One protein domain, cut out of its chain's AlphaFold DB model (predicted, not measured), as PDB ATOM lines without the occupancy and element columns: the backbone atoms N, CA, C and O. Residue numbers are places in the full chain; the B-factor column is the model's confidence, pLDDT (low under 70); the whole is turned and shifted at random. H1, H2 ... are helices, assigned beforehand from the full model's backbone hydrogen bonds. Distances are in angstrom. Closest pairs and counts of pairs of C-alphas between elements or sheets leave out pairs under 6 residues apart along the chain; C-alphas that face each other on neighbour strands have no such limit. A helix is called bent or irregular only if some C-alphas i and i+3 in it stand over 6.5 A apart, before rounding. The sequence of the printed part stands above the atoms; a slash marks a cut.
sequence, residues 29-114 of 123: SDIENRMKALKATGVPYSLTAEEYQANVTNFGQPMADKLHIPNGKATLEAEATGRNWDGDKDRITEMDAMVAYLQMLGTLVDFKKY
ATOM      1  N   SER A  29     118.176 272.698 157.684       95.50
ATOM      2  CA  SER A  29     118.451 271.628 156.712       95.50
ATOM      3  C   SER A  29     118.272 270.215 157.281       95.50
ATOM      4  O   SER A  29     118.105 269.265 156.524       95.50
ATOM      5  N   ASP A  30     118.319 270.062 158.606       95.50
ATOM      6  CA  ASP A  30     118.179 268.798 159.329       95.50
ATOM      7  C   ASP A  30     116.789 268.607 159.967       95.50
ATOM      8  O   ASP A  30     116.605 267.674 160.755       95.50
ATOM      9  N   ILE A  31     115.799 269.451 159.639       95.44
ATOM     10  CA  ILE A  31     114.487 269.460 160.305       95.44
ATOM     11  C   ILE A  31     113.793 268.094 160.271       95.44
ATOM     12  O   ILE A  31     113.331 267.610 161.301       95.44
ATOM     13  N   GLU A  32     113.812 267.405 159.130       95.81
ATOM     14  CA  GLU A  32     113.221 266.071 159.010       95.81
ATOM     15  C   GLU A  32     113.921 265.044 159.905       95.81
ATOM     16  O   GLU A  32     113.274 264.159 160.464       95.81
ATOM     17  N   ASN A  33     115.240 265.156 160.078       97.25
ATOM     18  CA  ASN A  33     115.996 264.269 160.960       97.25
ATOM     19  C   ASN A  33     115.654 264.532 162.429       97.25
ATOM     20  O   ASN A  33     115.493 263.581 163.193       97.25
ATOM     21  N   ARG A  34     115.459 265.800 162.817       97.19
ATOM     22  CA  ARG A  34     114.969 266.162 164.158       97.19
ATOM     23  C   ARG A  34     113.575 265.595 164.408       97.19
ATOM     24  O   ARG A  34     113.342 264.999 165.455       97.19
ATOM     25  N   MET A  35     112.671 265.710 163.436       97.62
ATOM     26  CA  MET A  35     111.323 265.143 163.542       97.62
ATOM     27  C   MET A  35     111.360 263.611 163.641       97.62
ATOM     28  O   MET A  35     110.659 263.041 164.471       97.62
ATOM     29  N   LYS A  36     112.220 262.927 162.871       98.00
ATOM     30  CA  LYS A  36     112.439 261.471 162.993       98.00
ATOM     31  C   LYS A  36     112.981 261.084 164.372       98.00
ATOM     32  O   LYS A  36     112.520 260.101 164.947       98.00
ATOM     33  N   ALA A  37     113.918 261.855 164.923       98.19
ATOM     34  CA  ALA A  37     114.441 261.621 166.268       98.19
ATOM     35  C   ALA A  37     113.345 261.785 167.336       98.19
ATOM     36  O   ALA A  37     113.183 260.917 168.188       98.19
ATOM     37  N   LEU A  38     112.529 262.837 167.242       97.88
ATOM     38  CA  LEU A  38     111.381 263.055 168.130       97.88
ATOM     39  C   LEU A  38     110.295 261.981 167.963       97.88
ATOM     40  O   LEU A  38     109.673 261.561 168.939       97.88
ATOM     41  N   LYS A  39     110.092 261.479 166.740       97.69
ATOM     42  CA  LYS A  39     109.228 260.321 166.486       97.69
ATOM     43  C   LYS A  39     109.702 259.107 167.278       97.69
ATOM     44  O   LYS A  39     108.895 258.443 167.923       97.69
ATOM     45  N   ALA A  40     111.008 258.842 167.276       97.81
ATOM     46  CA  ALA A  40     111.594 257.731 168.023       97.81
ATOM     47  C   ALA A  40     111.399 257.864 169.546       97.81
ATOM     48  O   ALA A  40     111.359 256.851 170.239       97.81
ATOM     49  N   THR A  41     111.221 259.084 170.066       97.56
ATOM     50  CA  THR A  41     110.894 259.330 171.481       97.56
ATOM     51  C   THR A  41     109.390 259.346 171.776       97.56
ATOM     52  O   THR A  41     109.001 259.634 172.905       97.56
ATOM     53  N   GLY A  42     108.534 259.056 170.790       96.06
ATOM     54  CA  GLY A  42     107.084 258.936 170.964       96.06
ATOM     55  C   GLY A  42     106.261 260.159 170.549       96.06
ATOM     56  O   GLY A  42     105.046 260.151 170.737       96.06
ATOM     57  N   VAL A  43     106.868 261.199 169.963       96.88
ATOM     58  CA  VAL A  43     106.086 262.283 169.343       96.88
ATOM     59  C   VAL A  43     105.357 261.710 168.120       96.88
ATOM     60  O   VAL A  43     105.996 261.021 167.322       96.88
ATOM     61  N   PRO A  44     104.050 261.967 167.923       96.88
ATOM     62  CA  PRO A  44     103.253 261.318 166.880       96.88
ATOM     63  C   PRO A  44     103.511 261.901 165.479       96.88
ATOM     64  O   PRO A  44     102.588 262.237 164.747       96.88
ATOM     65  N   TYR A  45     104.773 262.041 165.076       97.88
ATOM     66  CA  TYR A  45     105.126 262.368 163.702       97.88
ATOM     67  C   TYR A  45     104.811 261.190 162.767       97.88
ATOM     68  O   TYR A  45     105.037 260.027 163.114       97.88
ATOM     69  N   SER A  46     104.335 261.492 161.563       97.88
ATOM     70  CA  SER A  46     103.985 260.528 160.519       97.88
ATOM     71  C   SER A  46     105.032 260.501 159.405       97.88
ATOM     72  O   SER A  46     105.525 261.540 158.967       97.88
ATOM     73  N   LEU A  47     105.371 259.297 158.950       96.50
ATOM     74  CA  LEU A  47     106.203 259.024 157.776       96.50
ATOM     75  C   LEU A  47     105.400 258.344 156.671       96.50
ATOM     76  O   LEU A  47     105.682 258.573 155.497       96.50
ATOM     77  N   THR A  48     104.418 257.517 157.036       96.88
ATOM     78  CA  THR A  48     103.580 256.784 156.082       96.88
ATOM     79  C   THR A  48     102.184 257.393 155.972       96.88
ATOM     80  O   THR A  48     101.763 258.189 156.818       96.88
ATOM     81  N   ALA A  49     101.451 257.013 154.924       96.56
ATOM     82  CA  ALA A  49     100.078 257.462 154.714       96.56
ATOM     83  C   ALA A  49      99.137 256.974 155.830       96.56
ATOM     84  O   ALA A  49      98.240 257.701 156.247       96.56
ATOM     85  N   GLU A  50      99.370 255.771 156.355       97.56
ATOM     86  CA  GLU A  50      98.588 255.191 157.448       97.56
ATOM     87  C   GLU A  50      98.779 255.987 158.743       97.56
ATOM     88  O   GLU A  50      97.805 256.331 159.413       97.56
ATOM     89  N   GLU A  51     100.025 256.334 159.077       97.69
ATOM     90  CA  GLU A  51     100.337 257.162 160.246       97.69
ATOM     91  C   GLU A  51      99.758 258.571 160.108       97.69
ATOM     92  O   GLU A  51      99.223 259.127 161.067       97.69
ATOM     93  N   TYR A  52      99.830 259.146 158.905       97.69
ATOM     94  CA  TYR A  52      99.224 260.439 158.617       97.69
ATOM     95  C   TYR A  52      97.705 260.387 158.817       97.69
ATOM     96  O   TYR A  52      97.147 261.223 159.525       97.69
ATOM     97  N   GLN A  53      97.029 259.365 158.286       97.94
ATOM     98  CA  GLN A  53      95.586 259.207 158.449       97.94
ATOM     99  C   GLN A  53      95.187 258.993 159.917       97.94
ATOM    100  O   GLN A  53      94.170 259.527 160.363       97.94
ATOM    101  N   ALA A  54      95.994 258.262 160.692       97.69
ATOM    102  CA  ALA A  54      95.791 258.131 162.132       97.69
ATOM    103  C   ALA A  54      95.876 259.497 162.838       97.69
ATOM    104  O   ALA A  54      95.024 259.820 163.668       97.69
ATOM    105  N   ASN A  55      96.843 260.337 162.461       97.38
ATOM    106  CA  ASN A  55      96.954 261.699 162.979       97.38
ATOM    107  C   ASN A  55      95.767 262.582 162.582       97.38
ATOM    108  O   ASN A  55      95.292 263.351 163.416       97.38
ATOM    109  N   VAL A  56      95.254 262.461 161.353       97.56
ATOM    110  CA  VAL A  56      94.047 263.186 160.919       97.56
ATOM    111  C   VAL A  56      92.860 262.823 161.810       97.56
ATOM    112  O   VAL A  56      92.145 263.714 162.263       97.56
ATOM    113  N   THR A  57      92.672 261.538 162.114       97.31
ATOM    114  CA  THR A  57      91.590 261.072 162.993       97.31
ATOM    115  C   THR A  57      91.753 261.570 164.432       97.31
ATOM    116  O   THR A  57      90.777 261.985 165.049       97.31
ATOM    117  N   ASN A  58      92.977 261.551 164.968       94.81
ATOM    118  CA  ASN A  58      93.233 261.874 166.376       94.81
ATOM    119  C   ASN A  58      93.317 263.380 166.660       94.81
ATOM    120  O   ASN A  58      92.921 263.827 167.735       94.81
ATOM    121  N   PHE A  59      93.858 264.156 165.720       93.50
ATOM    122  CA  PHE A  59      94.227 265.559 165.933       93.50
ATOM    123  C   PHE A  59      93.603 266.522 164.914       93.50
ATOM    124  O   PHE A  59      93.732 267.738 165.059       93.50
ATOM    125  N   GLY A  60      92.926 266.001 163.890       95.31
ATOM    126  CA  GLY A  60      92.425 266.777 162.762       95.31
ATOM    127  C   GLY A  60      93.497 267.035 161.700       95.31
ATOM    128  O   GLY A  60      94.700 267.033 161.967       95.31
ATOM    129  N   GLN A  61      93.041 267.299 160.475       94.56
ATOM    130  CA  GLN A  61      93.915 267.541 159.324       94.56
ATOM    131  C   GLN A  61      94.940 268.674 159.546       94.56
ATOM    132  O   GLN A  61      96.118 268.426 159.303       94.56
ATOM    133  N   PRO A  62      94.579 269.850 160.108       91.81
ATOM    134  CA  PRO A  62      95.547 270.937 160.280       91.81
ATOM    135  C   PRO A  62      96.736 270.579 161.179       91.81
ATOM    136  O   PRO A  62      97.818 271.134 161.020       91.81
ATOM    137  N   MET A  63      96.541 269.680 162.150       91.44
ATOM    138  CA  MET A  63      97.624 269.205 163.010       91.44
ATOM    139  C   MET A  63      98.380 268.046 162.360       91.44
ATOM    140  O   MET A  63      99.604 267.992 162.447       91.44
ATOM    141  N   ALA A  64      97.676 267.144 161.671       95.12
ATOM    142  CA  ALA A  64      98.299 266.053 160.930       95.12
ATOM    143  C   ALA A  64      99.291 266.566 159.876       95.12
ATOM    144  O   ALA A  64     100.391 266.024 159.778       95.12
ATOM    145  N   ASP A  65      98.950 267.656 159.183       93.56
ATOM    146  CA  ASP A  65      99.830 268.337 158.228       93.56
ATOM    147  C   ASP A  65     101.144 268.784 158.881       93.56
ATOM    148  O   ASP A  65     102.212 268.585 158.311       93.56
ATOM    149  N   LYS A  66     101.098 269.319 160.108       91.94
ATOM    150  CA  LYS A  66     102.296 269.743 160.860       91.94
ATOM    151  C   LYS A  66     103.098 268.576 161.430       91.94
ATOM    152  O   LYS A  66     104.287 268.707 161.715       91.94
ATOM    153  N   LEU A  67     102.441 267.438 161.624       95.50
ATOM    154  CA  LEU A  67     103.043 266.204 162.110       95.50
ATOM    155  C   LEU A  67     103.559 265.320 160.966       95.50
ATOM    156  O   LEU A  67     103.996 264.201 161.228       95.50
ATOM    157  N   HIS A  68     103.519 265.756 159.710       97.19
ATOM    158  CA  HIS A  68     103.992 264.950 158.590       97.19
ATOM    159  C   HIS A  68     105.471 265.221 158.296       97.19
ATOM    160  O   HIS A  68     105.874 266.321 157.957       97.19
ATOM    161  N   ILE A  69     106.334 264.217 158.437       96.88
ATOM    162  CA  ILE A  69     107.779 264.405 158.228       96.88
ATOM    163  C   ILE A  69     108.112 264.767 156.772       96.88
ATOM    164  O   ILE A  69     108.861 265.722 156.581       96.88
ATOM    165  N   PRO A  70     107.557 264.087 155.747       95.75
ATOM    166  CA  PRO A  70     107.859 264.394 154.348       95.75
ATOM    167  C   PRO A  70     107.534 265.826 153.902       95.75
ATOM    168  O   PRO A  70     108.115 266.295 152.928       95.75
ATOM    169  N   ASN A  71     106.618 266.529 154.578       92.69
ATOM    170  CA  ASN A  71     106.318 267.930 154.273       92.69
ATOM    171  C   ASN A  71     107.018 268.912 155.233       92.69
ATOM    172  O   ASN A  71     106.858 270.119 155.072       92.69
ATOM    173  N   GLY A  72     107.797 268.429 156.210       91.25
ATOM    174  CA  GLY A  72     108.260 269.221 157.352       91.25
ATOM    175  C   GLY A  72     109.011 270.488 156.954       91.25
ATOM    176  O   GLY A  72     108.752 271.561 157.499       91.25
ATOM    177  N   LYS A  73     109.889 270.394 155.945       93.69
ATOM    178  CA  LYS A  73     110.611 271.557 155.411       93.69
ATOM    179  C   LYS A  73     109.669 272.566 154.746       93.69
ATOM    180  O   LYS A  73     109.730 273.750 155.060       93.69
ATOM    181  N   ALA A  74     108.782 272.098 153.870       92.62
ATOM    182  CA  ALA A  74     107.845 272.961 153.154       92.62
ATOM    183  C   ALA A  74     106.860 273.649 154.115       92.62
ATOM    184  O   ALA A  74     106.575 274.835 153.968       92.62
ATOM    185  N   THR A  75     106.382 272.925 155.128       90.44
ATOM    186  CA  THR A  75     105.514 273.462 156.181       90.44
ATOM    187  C   THR A  75     106.227 274.557 156.976       90.44
ATOM    188  O   THR A  75     105.645 275.618 157.195       90.44
ATOM    189  N   LEU A  76     107.493 274.346 157.356       91.00
ATOM    190  CA  LEU A  76     108.302 275.355 158.050       91.00
ATOM    191  C   LEU A  76     108.455 276.629 157.208       91.00
ATOM    192  O   LEU A  76     108.192 277.726 157.701       91.00
ATOM    193  N   GLU A  77     108.849 276.491 155.941       90.94
ATOM    194  CA  GLU A  77     109.049 277.623 155.027       90.94
ATOM    195  C   GLU A  77     107.744 278.405 154.797       90.94
ATOM    196  O   GLU A  77     107.738 279.638 154.835       90.94
ATOM    197  N   ALA A  78     106.619 277.703 154.628       88.69
ATOM    198  CA  ALA A  78     105.304 278.316 154.465       88.69
ATOM    199  C   ALA A  78     104.845 279.081 155.720       88.69
ATOM    200  O   ALA A  78     104.289 280.176 155.610       88.69
ATOM    201  N   GLU A  79     105.080 278.541 156.920       84.62
ATOM    202  CA  GLU A  79     104.711 279.218 158.168       84.62
ATOM    203  C   GLU A  79     105.571 280.457 158.437       84.62
ATOM    204  O   GLU A  79     105.034 281.491 158.848       84.62
ATOM    205  N   ALA A  80     106.880 280.369 158.183       85.56
ATOM    206  CA  ALA A  80     107.798 281.489 158.349       85.56
ATOM    207  C   ALA A  80     107.452 282.640 157.391       85.56
ATOM    208  O   ALA A  80     107.199 283.767 157.824       85.56
ATOM    209  N   THR A  81     107.331 282.343 156.093       79.69
ATOM    210  CA  THR A  81     107.033 283.357 155.067       79.69
ATOM    211  C   THR A  81     105.623 283.937 155.190       79.69
ATOM    212  O   THR A  81     105.421 285.132 154.962       79.69
ATOM    213  N   GLY A  82     104.635 283.124 155.582       78.44
ATOM    214  CA  GLY A  82     103.243 283.556 155.694       78.44
ATOM    215  C   GLY A  82     102.994 284.559 156.821       78.44
ATOM    216  O   GLY A  82     102.069 285.368 156.726       78.44
ATOM    217  N   ARG A  83     103.809 284.524 157.882       74.19
ATOM    218  CA  ARG A  83     103.618 285.380 159.061       74.19
ATOM    219  C   ARG A  83     104.616 286.531 159.175       74.19
ATOM    220  O   ARG A  83     104.233 287.535 159.770       74.19
ATOM    221  N   ASN A  84     105.809 286.427 158.568       77.75
ATOM    222  CA  ASN A  84     106.834 287.484 158.513       77.75
ATOM    223  C   ASN A  84     107.025 288.184 159.871       77.75
ATOM    224  O   ASN A  84     106.668 289.355 160.041       77.75
ATOM    225  N   TRP A  85     107.478 287.430 160.871       78.50
ATOM    226  CA  TRP A  85     107.413 287.860 162.267       78.50
ATOM    227  C   TRP A  85     108.417 288.952 162.613       78.50
ATOM    228  O   TRP A  85     108.178 289.753 163.524       78.50
ATOM    229  N   ASP A  86     109.540 288.970 161.909       75.25
ATOM    230  CA  ASP A  86     110.629 289.910 162.120       75.25
ATOM    231  C   ASP A  86     110.639 291.095 161.137       75.25
ATOM    232  O   ASP A  86     111.291 292.106 161.410       75.25
ATOM    233  N   GLY A  87     109.843 291.020 160.066       80.44
ATOM    234  CA  GLY A  87     109.702 292.061 159.054       80.44
ATOM    235  C   GLY A  87     110.583 291.869 157.815       80.44
ATOM    236  O   GLY A  87     110.437 292.666 156.886       80.44
ATOM    237  N   ASP A  88     111.438 290.845 157.779       79.50
ATOM    238  CA  ASP A  88     112.295 290.483 156.649       79.50
ATOM    239  C   ASP A  88     111.729 289.240 155.941       79.50
ATOM    240  O   ASP A  88     111.848 288.117 156.411       79.50
ATOM    241  N   LYS A  89     111.094 289.430 154.778       81.62
ATOM    242  CA  LYS A  89     110.500 288.315 154.014       81.62
ATOM    243  C   LYS A  89     111.506 287.555 153.162       81.62
ATOM    244  O   LYS A  89     111.162 286.499 152.632       81.62
ATOM    245  N   ASP A  90     112.700 288.109 152.977       85.00
ATOM    246  CA  ASP A  90     113.685 287.560 152.054       85.00
ATOM    247  C   ASP A  90     114.475 286.416 152.703       85.00
ATOM    248  O   ASP A  90     115.145 285.646 152.011       85.00
ATOM    249  N   ARG A  91     114.403 286.290 154.035       89.88
ATOM    250  CA  ARG A  91     115.145 285.307 154.827       89.88
ATOM    251  C   ARG A  91     114.277 284.763 155.956       89.88
ATOM    252  O   ARG A  91     113.352 285.417 156.405       89.88
ATOM    253  N   ILE A  92     114.599 283.557 156.420       92.62
ATOM    254  CA  ILE A  92     113.999 282.972 157.625       92.62
ATOM    255  C   ILE A  92     115.042 283.070 158.730       92.62
ATOM    256  O   ILE A  92     116.122 282.483 158.604       92.62
ATOM    257  N   THR A  93     114.746 283.802 159.799       94.50
ATOM    258  CA  THR A  93     115.712 284.057 160.874       94.50
ATOM    259  C   THR A  93     115.450 283.206 162.115       94.50
ATOM    260  O   THR A  93     114.390 282.596 162.295       94.50
ATOM    261  N   GLU A  94     116.421 283.162 163.028       95.06
ATOM    262  CA  GLU A  94     116.204 282.575 164.357       95.06
ATOM    263  C   GLU A  94     115.090 283.310 165.135       95.06
ATOM    264  O   GLU A  94     114.425 282.706 165.983       95.06
ATOM    265  N   MET A  95     114.846 284.597 164.842       94.50
ATOM    266  CA  MET A  95     113.746 285.366 165.429       94.50
ATOM    267  C   MET A  95     112.389 284.804 165.008       94.50
ATOM    268  O   MET A  95     111.525 284.639 165.873       94.50
ATOM    269  N   ASP A  96     112.205 284.465 163.729       92.81
ATOM    270  CA  ASP A  96     110.959 283.858 163.249       92.81
ATOM    271  C   ASP A  96     110.663 282.549 163.979       92.81
ATOM    272  O   ASP A  96     109.547 282.345 164.463       92.81
ATOM    273  N   ALA A  97     111.676 281.688 164.127       93.31
ATOM    274  CA  ALA A  97     111.540 280.419 164.837       93.31
ATOM    275  C   ALA A  97     111.165 280.620 166.316       93.31
ATOM    276  O   ALA A  97     110.273 279.943 166.833       93.31
ATOM    277  N   MET A  98     111.806 281.578 166.997       94.31
ATOM    278  CA  MET A  98     111.506 281.886 168.396       94.31
ATOM    279  C   MET A  98     110.077 282.412 168.564       94.31
ATOM    280  O   MET A  98     109.347 281.964 169.449       94.31
ATOM    281  N   VAL A  99     109.648 283.343 167.709       92.25
ATOM    282  CA  VAL A  99     108.286 283.887 167.768       92.25
ATOM    283  C   VAL A  99     107.259 282.803 167.447       92.25
ATOM    284  O   VAL A  99     106.281 282.677 168.180       92.25
ATOM    285  N   ALA A 100     107.492 281.972 166.427       91.19
ATOM    286  CA  ALA A 100     106.610 280.858 166.086       91.19
ATOM    287  C   ALA A 100     106.426 279.884 167.264       91.19
ATOM    288  O   ALA A 100     105.293 279.522 167.590       91.19
ATOM    289  N   TYR A 101     107.514 279.530 167.958       92.50
ATOM    290  CA  TYR A 101     107.455 278.704 169.166       92.50
ATOM    291  C   TYR A 101     106.611 279.362 170.267       92.50
ATOM    292  O   TYR A 101     105.688 278.740 170.794       92.50
ATOM    293  N   LEU A 102     106.870 280.637 170.574       93.88
ATOM    294  CA  LEU A 102     106.136 281.376 171.608       93.88
ATOM    295  C   LEU A 102     104.636 281.496 171.297       93.88
ATOM    296  O   LEU A 102     103.826 281.437 172.216       93.88
ATOM    297  N   GLN A 103     104.256 281.625 170.023       90.06
ATOM    298  CA  GLN A 103     102.852 281.688 169.596       90.06
ATOM    299  C   GLN A 103     102.116 280.346 169.712       90.06
ATOM    300  O   GLN A 103     100.890 280.333 169.761       90.06
ATOM    301  N   MET A 104     102.838 279.222 169.758       89.25
ATOM    302  CA  MET A 104     102.242 277.901 169.973       89.25
ATOM    303  C   MET A 104     101.958 277.632 171.458       89.25
ATOM    304  O   MET A 104     101.021 276.896 171.788       89.25
ATOM    305  N   LEU A 105     102.738 278.222 172.368       90.62
ATOM    306  CA  LEU A 105     102.625 277.960 173.803       90.62
ATOM    307  C   LEU A 105     101.220 278.268 174.335       90.62
ATOM    308  O   LEU A 105     100.669 279.345 174.130       90.62
ATOM    309  N   GLY A 106     100.638 277.295 175.039       86.38
ATOM    310  CA  GLY A 106      99.317 277.416 175.662       86.38
ATOM    311  C   GLY A 106      98.123 277.284 174.710       86.38
ATOM    312  O   GLY A 106      96.998 277.224 175.186       86.38
ATOM    313  N   THR A 107      98.327 277.178 173.394       87.56
ATOM    314  CA  THR A 107      97.212 277.096 172.423       87.56
ATOM    315  C   THR A 107      96.549 275.719 172.342       87.56
ATOM    316  O   THR A 107      95.421 275.604 171.870       87.56
ATOM    317  N   LEU A 108      97.227 274.672 172.820       84.12
ATOM    318  CA  LEU A 108      96.766 273.280 172.738       84.12
ATOM    319  C   LEU A 108      95.910 272.835 173.937       84.12
ATOM    320  O   LEU A 108      95.508 271.675 174.006       84.12
ATOM    321  N   VAL A 109      95.633 273.733 174.887       81.88
ATOM    322  CA  VAL A 109      94.774 273.456 176.046       81.88
ATOM    323  C   VAL A 109      93.389 274.047 175.808       81.88
ATOM    324  O   VAL A 109      93.242 275.232 175.515       81.88
ATOM    325  N   ASP A 110      92.351 273.231 175.987       75.62
ATOM    326  CA  ASP A 110      90.969 273.707 175.987       75.62
ATOM    327  C   ASP A 110      90.592 274.250 177.372       75.62
ATOM    328  O   ASP A 110      90.091 273.531 178.237       75.62
ATOM    329  N   PHE A 111      90.839 275.542 177.588       71.00
ATOM    330  CA  PHE A 111      90.556 276.211 178.861       71.00
ATOM    331  C   PHE A 111      89.067 276.268 179.225       71.00
ATOM    332  O   PHE A 111      88.751 276.533 180.379       71.00
ATOM    333  N   LYS A 112      88.139 275.987 178.296       71.12
ATOM    334  CA  LYS A 112      86.698 275.941 178.612       71.12
ATOM    335  C   LYS A 112      86.317 274.719 179.448       71.12
ATOM    336  O   LYS A 112      85.241 274.701 180.034       71.12
ATOM    337  N   LYS A 113      87.179 273.700 179.487       66.56
ATOM    338  CA  LYS A 113      86.969 272.464 180.252       66.56
ATOM    339  C   LYS A 113      87.462 272.547 181.699       66.56
ATOM    340  O   LYS A 113      87.301 271.577 182.432       66.56
ATOM    341  N   TYR A 114      88.060 273.668 182.105       66.12
ATOM    342  CA  TYR A 114      88.648 273.846 183.432       66.12
ATOM    343  C   TYR A 114      88.066 275.086 184.115       66.12
ATOM    344  O   TYR A 114      88.016 276.159 183.516       66.12
TER     345      TYR A 114
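This is residues 29 to 114 of the 123 residues of the protein "Cytochrome-c oxidase, cbb3-type subunit II" of bacterium (UniProt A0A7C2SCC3). One long helix, H4, lies in the middle of a loose chain of helices: H1 packs steeply on its first residues, 69 to 73, H3 meets it there at a corner and leads back to H2, which crosses H3 steeply and is apart from H4, while beyond the other end of H4 a loop, residues 84 to 93, turns the chain into H5, which stands about perpendicular to H4. The last residues of H5, 101 to 104, and the stretch after it, together residues 101 to 114, stick out as an arm. The printed part has 86 residues, with five named helices in the order H1, H2, H3, H4, H5 and no named strand, and its class is all helix. It is only just compact, close to loose, with a radius of gyration of the C-alphas of 14.3 A, and the C-alphas span 37 by 37 by 21 A, the arm included.

H1, residues 31 to 40, touches H4, residues 69 to 83, with residues 69 to 73 of H4 alone; the closest C-alphas are those of Glu 32 and Ile 69, 5.7 A apart, and the two run opposite ways at a steep tilt of 54 degrees. H2, residues 49 to 59, is apart from H1 and from H4. H2 touches H3, residues 61 to 66, opposite ways at a steep tilt of 65 degrees, the closest C-alphas being those of Asn 55 and Ala 64, 5.0 A apart. H3 and H4 touch only at the corner by their link, about perpendicular at 85 degrees, the closest C-alphas being those of Lys 66 and Thr 75, 6.8 A apart. H5, residues 94 to 104, and H4 only just touch, with 3 pairs of C-alphas within 8 A, about perpendicular at 83 degrees; the closest C-alphas are those of Ala 80 and Asp 96, 6.3 A apart. H4 is the hub, touching three helices. In H1, H2 and H5 each O i to N i+4 pair is within hydrogen-bond range; in H3 it is 1 of 2 and in H4 9 of 11.

H1 begins with C-alpha 31 at (114.487, 269.460, 160.305) and is 14.3 A long from first to last C-alpha. H2 is 15.0 A long, H3 8.8 A and H4 21.4 A. H4 is irregular, with C-alphas 70 and 73 7.7 A apart. H5, 15.8 A long, ends with C-alpha 104 at (102.242, 277.901, 169.973).

The two C-alphas farthest apart are those of Asp 90 and Tyr 114, 42.4 A. The printed part has no cut and no long link. Residues 101 to 114, of which 101 to 104 belong to H5, stand free; the body without them spans 38 by 23 by 17 A. The mean pLDDT of the printed part is 90.9, and residues 113 to 114 are under 70.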